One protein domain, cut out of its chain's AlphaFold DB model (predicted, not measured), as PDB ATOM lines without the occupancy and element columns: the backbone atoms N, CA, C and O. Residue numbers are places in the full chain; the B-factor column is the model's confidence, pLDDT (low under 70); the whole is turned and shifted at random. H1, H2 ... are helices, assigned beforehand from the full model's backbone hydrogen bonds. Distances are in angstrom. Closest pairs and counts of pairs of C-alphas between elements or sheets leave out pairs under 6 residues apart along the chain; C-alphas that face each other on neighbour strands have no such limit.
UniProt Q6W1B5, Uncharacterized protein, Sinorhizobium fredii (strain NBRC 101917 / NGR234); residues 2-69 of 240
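What this domain is: This is residues 2 to 69 of the 240 residues of an uncharacterized protein of Sinorhizobium fredii (strain NBRC 101917 / NGR234) (UniProt Q6W1B5). What does the model look like? One long helix, H5, makes the longest axis of a flat domain; the short helices H1 and H2 pack one after the other along its side, and the helical hairpin of H3 and H4 makes a corner with its first end. Residues 29 to 34 and 64 to 69 stick out. How large is it? The printed part has 68 residues, with five named helices in the order H1 to H5, no named strand, and the class all helix. It is only just loose, close to compact, with a radius of gyration of the C-alphas of 13.4 A and spans of 41 by 30 by 15 A.

Where its parts are: Where do the short helices lie? H1 is residues 2 to 8, from C-alpha 2 at (184.811, 219.029, 210.160); H2 is residues 15 to 18 and H3 residues 20 to 25. Where are the longer ones? H4, residues 35 to 43, measures 12.5 A. H5, residues 45 to 67, measures 31.5 A and ends with C-alpha 67 at (172.910, 222.360, 214.608).

How they stand to each other: What does H1 touch? H1 touches residues 53 to 60 of the hub H5 at a shallow tilt of 23 degrees, opposite ways; the closest C-alphas, of Leu 6 and Phe 53, are 5.7 A apart. How do H3 and H4 stand? This hairpin has a shallow tilt of 34 degrees, only just short of steep; its closest C-alphas, of Val 23 and Glu 42, are 6.3 A apart. Are the backbones helical? Every O i to N i+4 pair is within hydrogen-bond range in H1, H4 and H5; H3 has 0 of 2, but 3 of 3 O i to N i+3 pairs, and H2 is too short for an i+4 pair.

The domain as a whole: How far does it reach? The two farthest C-alphas, of Arg 24 and Val 69, are 41.6 A apart. Is it unbroken and confident? The printed part has no cut and no long link; pLDDT is under 70 at residues 66 to 69.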
ATOM      1  N   LEU A   2     183.714 218.827 209.185       86.31
ATOM      2  CA  LEU A   2     184.811 219.029 210.160       86.31
ATOM      3  C   LEU A   2     185.335 217.743 210.825       86.31
ATOM      4  O   LEU A   2     186.508 217.672 211.162       86.31
ATOM      5  N   SER A   3     184.498 216.713 210.980       86.88
ATOM      6  CA  SER A   3     184.928 215.399 211.478       86.88
ATOM      7  C   SER A   3     185.963 214.724 210.574       86.88
ATOM      8  O   SER A   3     186.891 214.100 211.072       86.88
ATOM      9  N   VAL A   4     185.825 214.873 209.254       91.50
ATOM     10  CA  VAL A   4     186.782 214.336 208.277       91.50
ATOM     11  C   VAL A   4     188.098 215.098 208.383       91.50
ATOM     12  O   VAL A   4     189.142 214.473 208.517       91.50
ATOM     13  N   LEU A   5     188.042 216.433 208.426       93.25
ATOM     14  CA  LEU A   5     189.228 217.271 208.607       93.25
ATOM     15  C   LEU A   5     189.993 216.905 209.886       93.25
ATOM     16  O   LEU A   5     191.199 216.702 209.826       93.25
ATOM     17  N   LEU A   6     189.294 216.751 211.016       94.69
ATOM     18  CA  LEU A   6     189.895 216.357 212.295       94.69
ATOM     19  C   LEU A   6     190.623 215.014 212.224       94.69
ATOM     20  O   LEU A   6     191.674 214.868 212.839       94.69
ATOM     21  N   ASN A   7     190.091 214.053 211.468       95.00
ATOM     22  CA  ASN A   7     190.759 212.774 211.253       95.00
ATOM     23  C   ASN A   7     191.991 212.918 210.353       95.00
ATOM     24  O   ASN A   7     192.981 212.238 210.587       95.00
ATOM     25  N   LEU A   8     191.955 213.807 209.357       96.06
ATOM     26  CA  LEU A   8     193.079 214.028 208.445       96.06
ATOM     27  C   LEU A   8     194.268 214.716 209.125       96.06
ATOM     28  O   LEU A   8     195.400 214.359 208.828       96.06
ATOM     29  N   VAL A   9     194.037 215.670 210.031       96.12
ATOM     30  CA  VAL A   9     195.116 216.438 210.697       96.12
ATOM     31  C   VAL A   9     195.503 215.892 212.077       96.12
ATOM     32  O   VAL A   9     196.243 216.538 212.816       96.12
ATOM     33  N   ARG A  10     194.972 214.727 212.465       94.56
ATOM     34  CA  ARG A  10     195.225 214.123 213.777       94.56
ATOM     35  C   ARG A  10     196.707 213.790 213.948       94.56
ATOM     36  O   ARG A  10     197.300 213.190 213.055       94.56
ATOM     37  N   ALA A  11     197.257 214.104 215.120       94.81
ATOM     38  CA  ALA A  11     198.628 213.744 215.467       94.81
ATOM     39  C   ALA A  11     198.889 212.247 215.230       94.81
ATOM     40  O   ALA A  11     198.051 211.405 215.574       94.81
ATOM     41  N   GLU A  12     200.033 211.954 214.607       92.06
ATOM     42  CA  GLU A  12     200.598 210.625 214.307       92.06
ATOM     43  C   GLU A  12     199.816 209.772 213.293       92.06
ATOM     44  O   GLU A  12     200.403 209.009 212.531       92.06
ATOM     45  N   THR A  13     198.493 209.899 213.252       93.62
ATOM     46  CA  THR A  13     197.584 208.969 212.558       93.62
ATOM     47  C   THR A  13     196.793 209.611 211.426       93.62
ATOM     48  O   THR A  13     196.171 208.905 210.634       93.62
ATOM     49  N   GLY A  14     196.779 210.941 211.350       95.62
ATOM     50  CA  GLY A  14     196.081 211.663 210.303       95.62
ATOM     51  C   GLY A  14     196.844 211.633 208.986       95.62
ATOM     52  O   GLY A  14     198.057 211.805 208.958       95.62
ATOM     53  N   TRP A  15     196.125 211.459 207.876       96.62
ATOM     54  CA  TRP A  15     196.750 211.418 206.554       96.62
ATOM     55  C   TRP A  15     197.529 212.704 206.238       96.62
ATOM     56  O   TRP A  15     198.680 212.639 205.833       96.62
ATOM     57  N   LEU A  16     196.964 213.887 206.511       94.88
ATOM     58  CA  LEU A  16     197.693 215.145 206.319       94.88
ATOM     59  C   LEU A  16     198.882 215.260 207.275       94.88
ATOM     60  O   LEU A  16     199.919 215.752 206.860       94.88
ATOM     61  N   TRP A  17     198.773 214.774 208.515       95.81
ATOM     62  CA  TRP A  17     199.896 214.771 209.463       95.81
ATOM     63  C   TRP A  17     201.098 213.977 208.935       95.81
ATOM     64  O   TRP A  17     202.235 214.390 209.119       95.81
ATOM     65  N   GLN A  18     200.844 212.858 208.257       96.19
ATOM     66  CA  GLN A  18     201.878 211.951 207.748       96.19
ATOM     67  C   GLN A  18     202.538 212.415 206.441       96.19
ATOM     68  O   GLN A  18     203.568 211.859 206.073       96.19
ATOM     69  N   HIS A  19     201.976 213.422 205.763       95.44
ATOM     70  CA  HIS A  19     202.393 213.840 204.421       95.44
ATOM     71  C   HIS A  19     202.803 215.331 204.348       95.44
ATOM     72  O   HIS A  19     202.142 216.124 203.666       95.44
ATOM     73  N   PRO A  20     203.884 215.759 205.037       94.25
ATOM     74  CA  PRO A  20     204.371 217.144 204.997       94.25
ATOM     75  C   PRO A  20     204.855 217.591 203.609       94.25
ATOM     76  O   PRO A  20     204.852 218.783 203.302       94.25
ATOM     77  N   GLU A  21     205.240 216.661 202.735       94.56
ATOM     78  CA  GLU A  21     205.677 216.936 201.365       94.56
ATOM     79  C   GLU A  21     204.610 217.632 200.510       94.56
ATOM     80  O   GLU A  21     204.951 218.302 199.534       94.56
ATOM     81  N   LEU A  22     203.333 217.525 200.896       91.38
ATOM     82  CA  LEU A  22     202.214 218.145 200.190       91.38
ATOM     83  C   LEU A  22     202.314 219.670 200.142       91.38
ATOM     84  O   LEU A  22     201.810 220.265 199.189       91.38
ATOM     85  N   VAL A  23     202.995 220.301 201.110       92.50
ATOM     86  CA  VAL A  23     203.164 221.764 201.150       92.50
ATOM     87  C   VAL A  23     203.826 222.307 199.879       92.50
ATOM     88  O   VAL A  23     203.483 223.394 199.426       92.50
ATOM     89  N   ARG A  24     204.685 221.505 199.233       90.38
ATOM     90  CA  ARG A  24     205.405 221.871 198.001       90.38
ATOM     91  C   ARG A  24     204.485 222.106 196.804       90.38
ATOM     92  O   ARG A  24     204.878 222.769 195.853       90.38
ATOM     93  N   ASN A  25     203.275 221.553 196.855       91.69
ATOM     94  CA  ASN A  25     202.284 221.661 195.789       91.69
ATOM     95  C   ASN A  25     201.213 222.722 196.094       91.69
ATOM     96  O   ASN A  25     200.252 222.855 195.337       91.69
ATOM     97  N   VAL A  26     201.334 223.454 197.208       91.19
ATOM     98  CA  VAL A  26     200.347 224.457 197.616       91.19
ATOM     99  C   VAL A  26     200.700 225.808 197.007       91.19
ATOM    100  O   VAL A  26     201.787 226.340 197.213       91.19
ATOM    101  N   THR A  27     199.745 226.405 196.300       93.31
ATOM    102  CA  THR A  27     199.856 227.768 195.770       93.31
ATOM    103  C   THR A  27     198.948 228.725 196.540       93.31
ATOM    104  O   THR A  27     197.881 228.308 197.001       93.31
ATOM    105  N   PRO A  28     199.306 230.017 196.663       94.38
ATOM    106  CA  PRO A  28     198.411 231.011 197.243       94.38
ATOM    107  C   PRO A  28     197.083 231.074 196.482       94.38
ATOM    108  O   PRO A  28     197.063 231.098 195.252       94.38
ATOM    109  N   ILE A  29     195.976 231.140 197.219       94.81
ATOM    110  CA  ILE A  29     194.629 231.316 196.667       94.81
ATOM    111  C   ILE A  29     194.023 232.550 197.342       94.81
ATOM    112  O   ILE A  29     193.799 232.515 198.559       94.81
ATOM    113  N   PRO A  30     193.755 233.642 196.598       90.88
ATOM    114  CA  PRO A  30     193.191 234.862 197.167       90.88
ATOM    115  C   PRO A  30     191.937 234.588 198.006       90.88
ATOM    116  O   PRO A  30     191.025 233.889 197.574       90.88
ATOM    117  N   GLY A  31     191.906 235.120 199.231       89.19
ATOM    118  CA  GLY A  31     190.789 234.946 200.169       89.19
ATOM    119  C   GLY A  31     190.714 233.587 200.879       89.19
ATOM    120  O   GLY A  31     189.862 233.430 201.750       89.19
ATOM    121  N   LEU A  32     191.592 232.627 200.559       88.81
ATOM    122  CA  LEU A  32     191.576 231.276 201.140       88.81
ATOM    123  C   LEU A  32     192.929 230.857 201.732       88.81
ATOM    124  O   LEU A  32     192.990 230.476 202.899       88.81
ATOM    125  N   ILE A  33     194.012 230.940 200.954       91.25
ATOM    126  CA  ILE A  33     195.362 230.520 201.361       91.25
ATOM    127  C   ILE A  33     196.336 231.665 201.081       91.25
ATOM    128  O   ILE A  33     196.569 232.026 199.927       91.25
ATOM    129  N   SER A  34     196.920 232.241 202.132       93.56
ATOM    130  CA  SER A  34     197.916 233.309 202.003       93.56
ATOM    131  C   SER A  34     199.331 232.749 201.831       93.56
ATOM    132  O   SER A  34     199.651 231.673 202.334       93.56
ATOM    133  N   ALA A  35     200.216 233.515 201.186       92.38
ATOM    134  CA  ALA A  35     201.636 233.160 201.082       92.38
ATOM    135  C   ALA A  35     202.295 232.994 202.467       92.38
ATOM    136  O   ALA A  35     203.117 232.106 202.667       92.38
ATOM    137  N   ALA A  36     201.874 233.794 203.452       92.25
ATOM    138  CA  ALA A  36     202.340 233.672 204.831       92.25
ATOM    139  C   ALA A  36     201.916 232.345 205.492       92.25
ATOM    140  O   ALA A  36     202.686 231.777 206.264       92.25
ATOM    141  N   ALA A  37     200.716 231.837 205.184       90.94
ATOM    142  CA  ALA A  37     200.253 230.543 205.682       90.94
ATOM    143  C   ALA A  37     201.063 229.382 205.082       90.94
ATOM    144  O   ALA A  37     201.424 228.460 205.809       90.94
ATOM    145  N   ILE A  38     201.410 229.467 203.794       93.50
ATOM    146  CA  ILE A  38     202.275 228.483 203.123       93.50
ATOM    147  C   ILE A  38     203.670 228.497 203.755       93.50
ATOM    148  O   ILE A  38     204.136 227.459 204.210       93.50
ATOM    149  N   ALA A  39     204.282 229.673 203.923       93.94
ATOM    150  CA  ALA A  39     205.593 229.800 204.565       93.94
ATOM    151  C   ALA A  39     205.607 229.338 206.039       93.94
ATOM    152  O   ALA A  39     206.641 228.937 206.572       93.94
ATOM    153  N   ALA A  40     204.479 229.413 206.752       92.50
ATOM    154  CA  ALA A  40     204.358 228.832 208.089       92.50
ATOM    155  C   ALA A  40     204.308 227.295 208.037       92.50
ATOM    156  O   ALA A  40     204.980 226.643 208.830       92.50
ATOM    157  N   ALA A  41     203.567 226.739 207.078       93.81
ATOM    158  CA  ALA A  41     203.453 225.301 206.864       93.81
ATOM    159  C   ALA A  41     204.760 224.662 206.361       93.81
ATOM    160  O   ALA A  41     205.069 223.542 206.750       93.81
ATOM    161  N   GLU A  42     205.550 225.375 205.552       94.38
ATOM    162  CA  GLU A  42     206.880 224.925 205.110       94.38
ATOM    163  C   GLU A  42     207.888 224.861 206.261       94.38
ATOM    164  O   GLU A  42     208.755 223.990 206.273       94.38
ATOM    165  N   ARG A  43     207.775 225.776 207.234       94.56
ATOM    166  CA  ARG A  43     208.644 225.797 208.418       94.56
ATOM    167  C   ARG A  43     208.298 224.692 209.406       94.56
ATOM    168  O   ARG A  43     209.205 224.051 209.927       94.56
ATOM    169  N   ASP A  44     207.011 224.505 209.689       94.94
ATOM    170  CA  ASP A  44     206.542 223.484 210.622       94.94
ATOM    171  C   ASP A  44     205.128 223.006 210.268       94.94
ATOM    172  O   ASP A  44     204.107 223.546 210.705       94.94
ATOM    173  N   TRP A  45     205.084 221.952 209.459       95.31
ATOM    174  CA  TRP A  45     203.844 221.328 209.013       95.31
ATOM    175  C   TRP A  45     203.011 220.754 210.166       95.31
ATOM    176  O   TRP A  45     201.781 220.879 210.190       95.31
ATOM    177  N   HIS A  46     203.676 220.141 211.147       95.88
ATOM    178  CA  HIS A  46     203.013 219.487 212.269       95.88
ATOM    179  C   HIS A  46     202.363 220.518 213.195       95.88
ATOM    180  O   HIS A  46     201.211 220.333 213.596       95.88
ATOM    181  N   ALA A  47     203.030 221.648 213.447       94.94
ATOM    182  CA  ALA A  47     202.437 222.754 214.195       94.94
ATOM    183  C   ALA A  47     201.192 223.326 213.495       94.94
ATOM    184  O   ALA A  47     200.195 223.633 214.156       94.94
ATOM    185  N   VAL A  48     201.199 223.422 212.159       95.12
ATOM    186  CA  VAL A  48     200.019 223.850 211.386       95.12
ATOM    187  C   VAL A  48     198.883 222.825 211.479       95.12
ATOM    188  O   VAL A  48     197.727 223.213 211.682       95.12
ATOM    189  N   CYS A  49     199.186 221.526 211.409       95.31
ATOM    190  CA  CYS A  49     198.192 220.468 211.614       95.31
ATOM    191  C   CYS A  49     197.593 220.507 213.028       95.31
ATOM    192  O   CYS A  49     196.374 220.412 213.183       95.31
ATOM    193  N   GLU A  50     198.413 220.717 214.060       95.81
ATOM    194  CA  GLU A  50     197.948 220.819 215.445       95.81
ATOM    195  C   GLU A  50     197.073 222.065 215.664       95.81
ATOM    196  O   GLU A  50     196.012 221.993 216.297       95.81
ATOM    197  N   ALA A  51     197.467 223.207 215.091       94.75
ATOM    198  CA  ALA A  51     196.666 224.427 215.105       94.75
ATOM    199  C   ALA A  51     195.312 224.219 214.404       94.75
ATOM    200  O   ALA A  51     194.267 224.612 214.936       94.75
ATOM    201  N   CYS A  52     195.308 223.536 213.254       94.12
ATOM    202  CA  CYS A  52     194.093 223.163 212.535       94.12
ATOM    203  C   CYS A  52     193.201 222.235 213.374       94.12
ATOM    204  O   CYS A  52     192.000 222.483 213.498       94.12
ATOM    205  N   PHE A  53     193.782 221.217 214.017       95.12
ATOM    206  CA  PHE A  53     193.058 220.281 214.877       95.12
ATOM    207  C   PHE A  53     192.373 221.001 216.048       95.12
ATOM    208  O   PHE A  53     191.186 220.774 216.309       95.12
ATOM    209  N   LYS A  54     193.088 221.913 216.724       95.06
ATOM    210  CA  LYS A  54     192.538 222.747 217.809       95.06
ATOM    211  C   LYS A  54     191.391 223.625 217.307       95.06
ATOM    212  O   LYS A  54     190.312 223.630 217.906       95.06
ATOM    213  N   HIS A  55     191.590 224.314 216.183       93.62
ATOM    214  CA  HIS A  55     190.576 225.189 215.593       93.62
ATOM    215  C   HIS A  55     189.312 224.412 215.187       93.62
ATOM    216  O   HIS A  55     188.205 224.747 215.617       93.62
ATOM    217  N   ALA A  56     189.465 223.329 214.422       94.31
ATOM    218  CA  ALA A  56     188.355 222.501 213.959       94.31
ATOM    219  C   ALA A  56     187.610 221.817 215.118       94.31
ATOM    220  O   ALA A  56     186.386 221.678 215.062       94.31
ATOM    221  N   SER A  57     188.310 221.442 216.197       92.88
ATOM    222  CA  SER A  57     187.702 220.840 217.393       92.88
ATOM    223  C   SER A  57     186.787 221.820 218.120       92.88
ATOM    224  O   SER A  57     185.661 221.471 218.486       92.88
ATOM    225  N   ASN A  58     187.246 223.059 218.298       92.75
ATOM    226  CA  ASN A  58     186.445 224.121 218.903       92.75
ATOM    227  C   ASN A  58     185.249 224.471 218.014       92.75
ATOM    228  O   ASN A  58     184.106 224.469 218.480       92.75
ATOM    229  N   ARG A  59     185.490 224.637 216.708       91.62
ATOM    230  CA  ARG A  59     184.439 224.977 215.747       91.62
ATOM    231  C   ARG A  59     183.385 223.879 215.610       91.62
ATOM    232  O   ARG A  59     182.203 224.181 215.485       91.62
ATOM    233  N   SER A  60     183.778 222.610 215.709       89.75
ATOM    234  CA  SER A  60     182.850 221.474 215.725       89.75
ATOM    235  C   SER A  60     181.881 221.549 216.910       89.75
ATOM    236  O   SER A  60     180.677 221.365 216.727       89.75
ATOM    237  N   LYS A  61     182.362 221.898 218.113       86.19
ATOM    238  CA  LYS A  61     181.509 222.061 219.307       86.19
ATOM    239  C   LYS A  61     180.535 223.232 219.166       86.19
ATOM    240  O   LYS A  61     179.377 223.106 219.556       86.19
ATOM    241  N   GLU A  62     180.981 224.350 218.603       84.75
ATOM    242  CA  GLU A  62     180.124 225.508 218.319       84.75
ATOM    243  C   GLU A  62     179.043 225.170 217.292       84.75
ATOM    244  O   GLU A  62     177.861 225.402 217.540       84.75
ATOM    245  N   ILE A  63     179.428 224.546 216.177       82.81
ATOM    246  CA  ILE A  63     178.488 224.120 215.138       82.81
ATOM    247  C   ILE A  63     177.497 223.104 215.702       82.81
ATOM    248  O   ILE A  63     176.310 223.238 215.449       82.81
ATOM    249  N   GLN A  64     177.926 222.137 216.516       78.00
ATOM    250  CA  GLN A  64     177.017 221.190 217.176       78.00
ATOM    251  C   GLN A  64     175.980 221.886 218.073       78.00
ATOM    252  O   GLN A  64     174.824 221.459 218.118       78.00
ATOM    253  N   ARG A  65     176.357 222.974 218.761       72.06
ATOM    254  CA  ARG A  65     175.412 223.780 219.554       72.06
ATOM    255  C   ARG A  65     174.360 224.454 218.672       72.06
ATOM    256  O   ARG A  65     173.200 224.466 219.061       72.06
ATOM    257  N   VAL A  66     174.739 224.945 217.490       69.00
ATOM    258  CA  VAL A  66     173.819 225.593 216.533       69.00
ATOM    259  C   VAL A  66     172.995 224.569 215.740       69.00
ATOM    260  O   VAL A  66     171.797 224.746 215.561       69.00
ATOM    261  N   MET A  67     173.590 223.447 215.327       65.00
ATOM    262  CA  MET A  67     172.910 222.360 214.608       65.00
ATOM    263  C   MET A  67     171.777 221.734 215.424       65.00
ATOM    264  O   MET A  67     170.791 221.273 214.852       65.00
ATOM    265  N   ARG A  68     171.881 221.724 216.759       58.75
ATOM    266  CA  ARG A  68     170.782 221.279 217.629       58.75
ATOM    267  C   ARG A  68     169.545 222.188 217.571       58.75
ATOM    268  O   ARG A  68     168.489 221.741 218.001       58.75
ATOM    269  N   VAL A  69     169.652 223.414 217.050       56.62
ATOM    270  CA  VAL A  69     168.595 224.440 217.122       56.62
ATOM    271  C   VAL A  69     167.606 224.404 215.939       56.62
ATOM    272  O   VAL A  69     166.565 225.033 216.038       56.62
TER     273      VAL A  69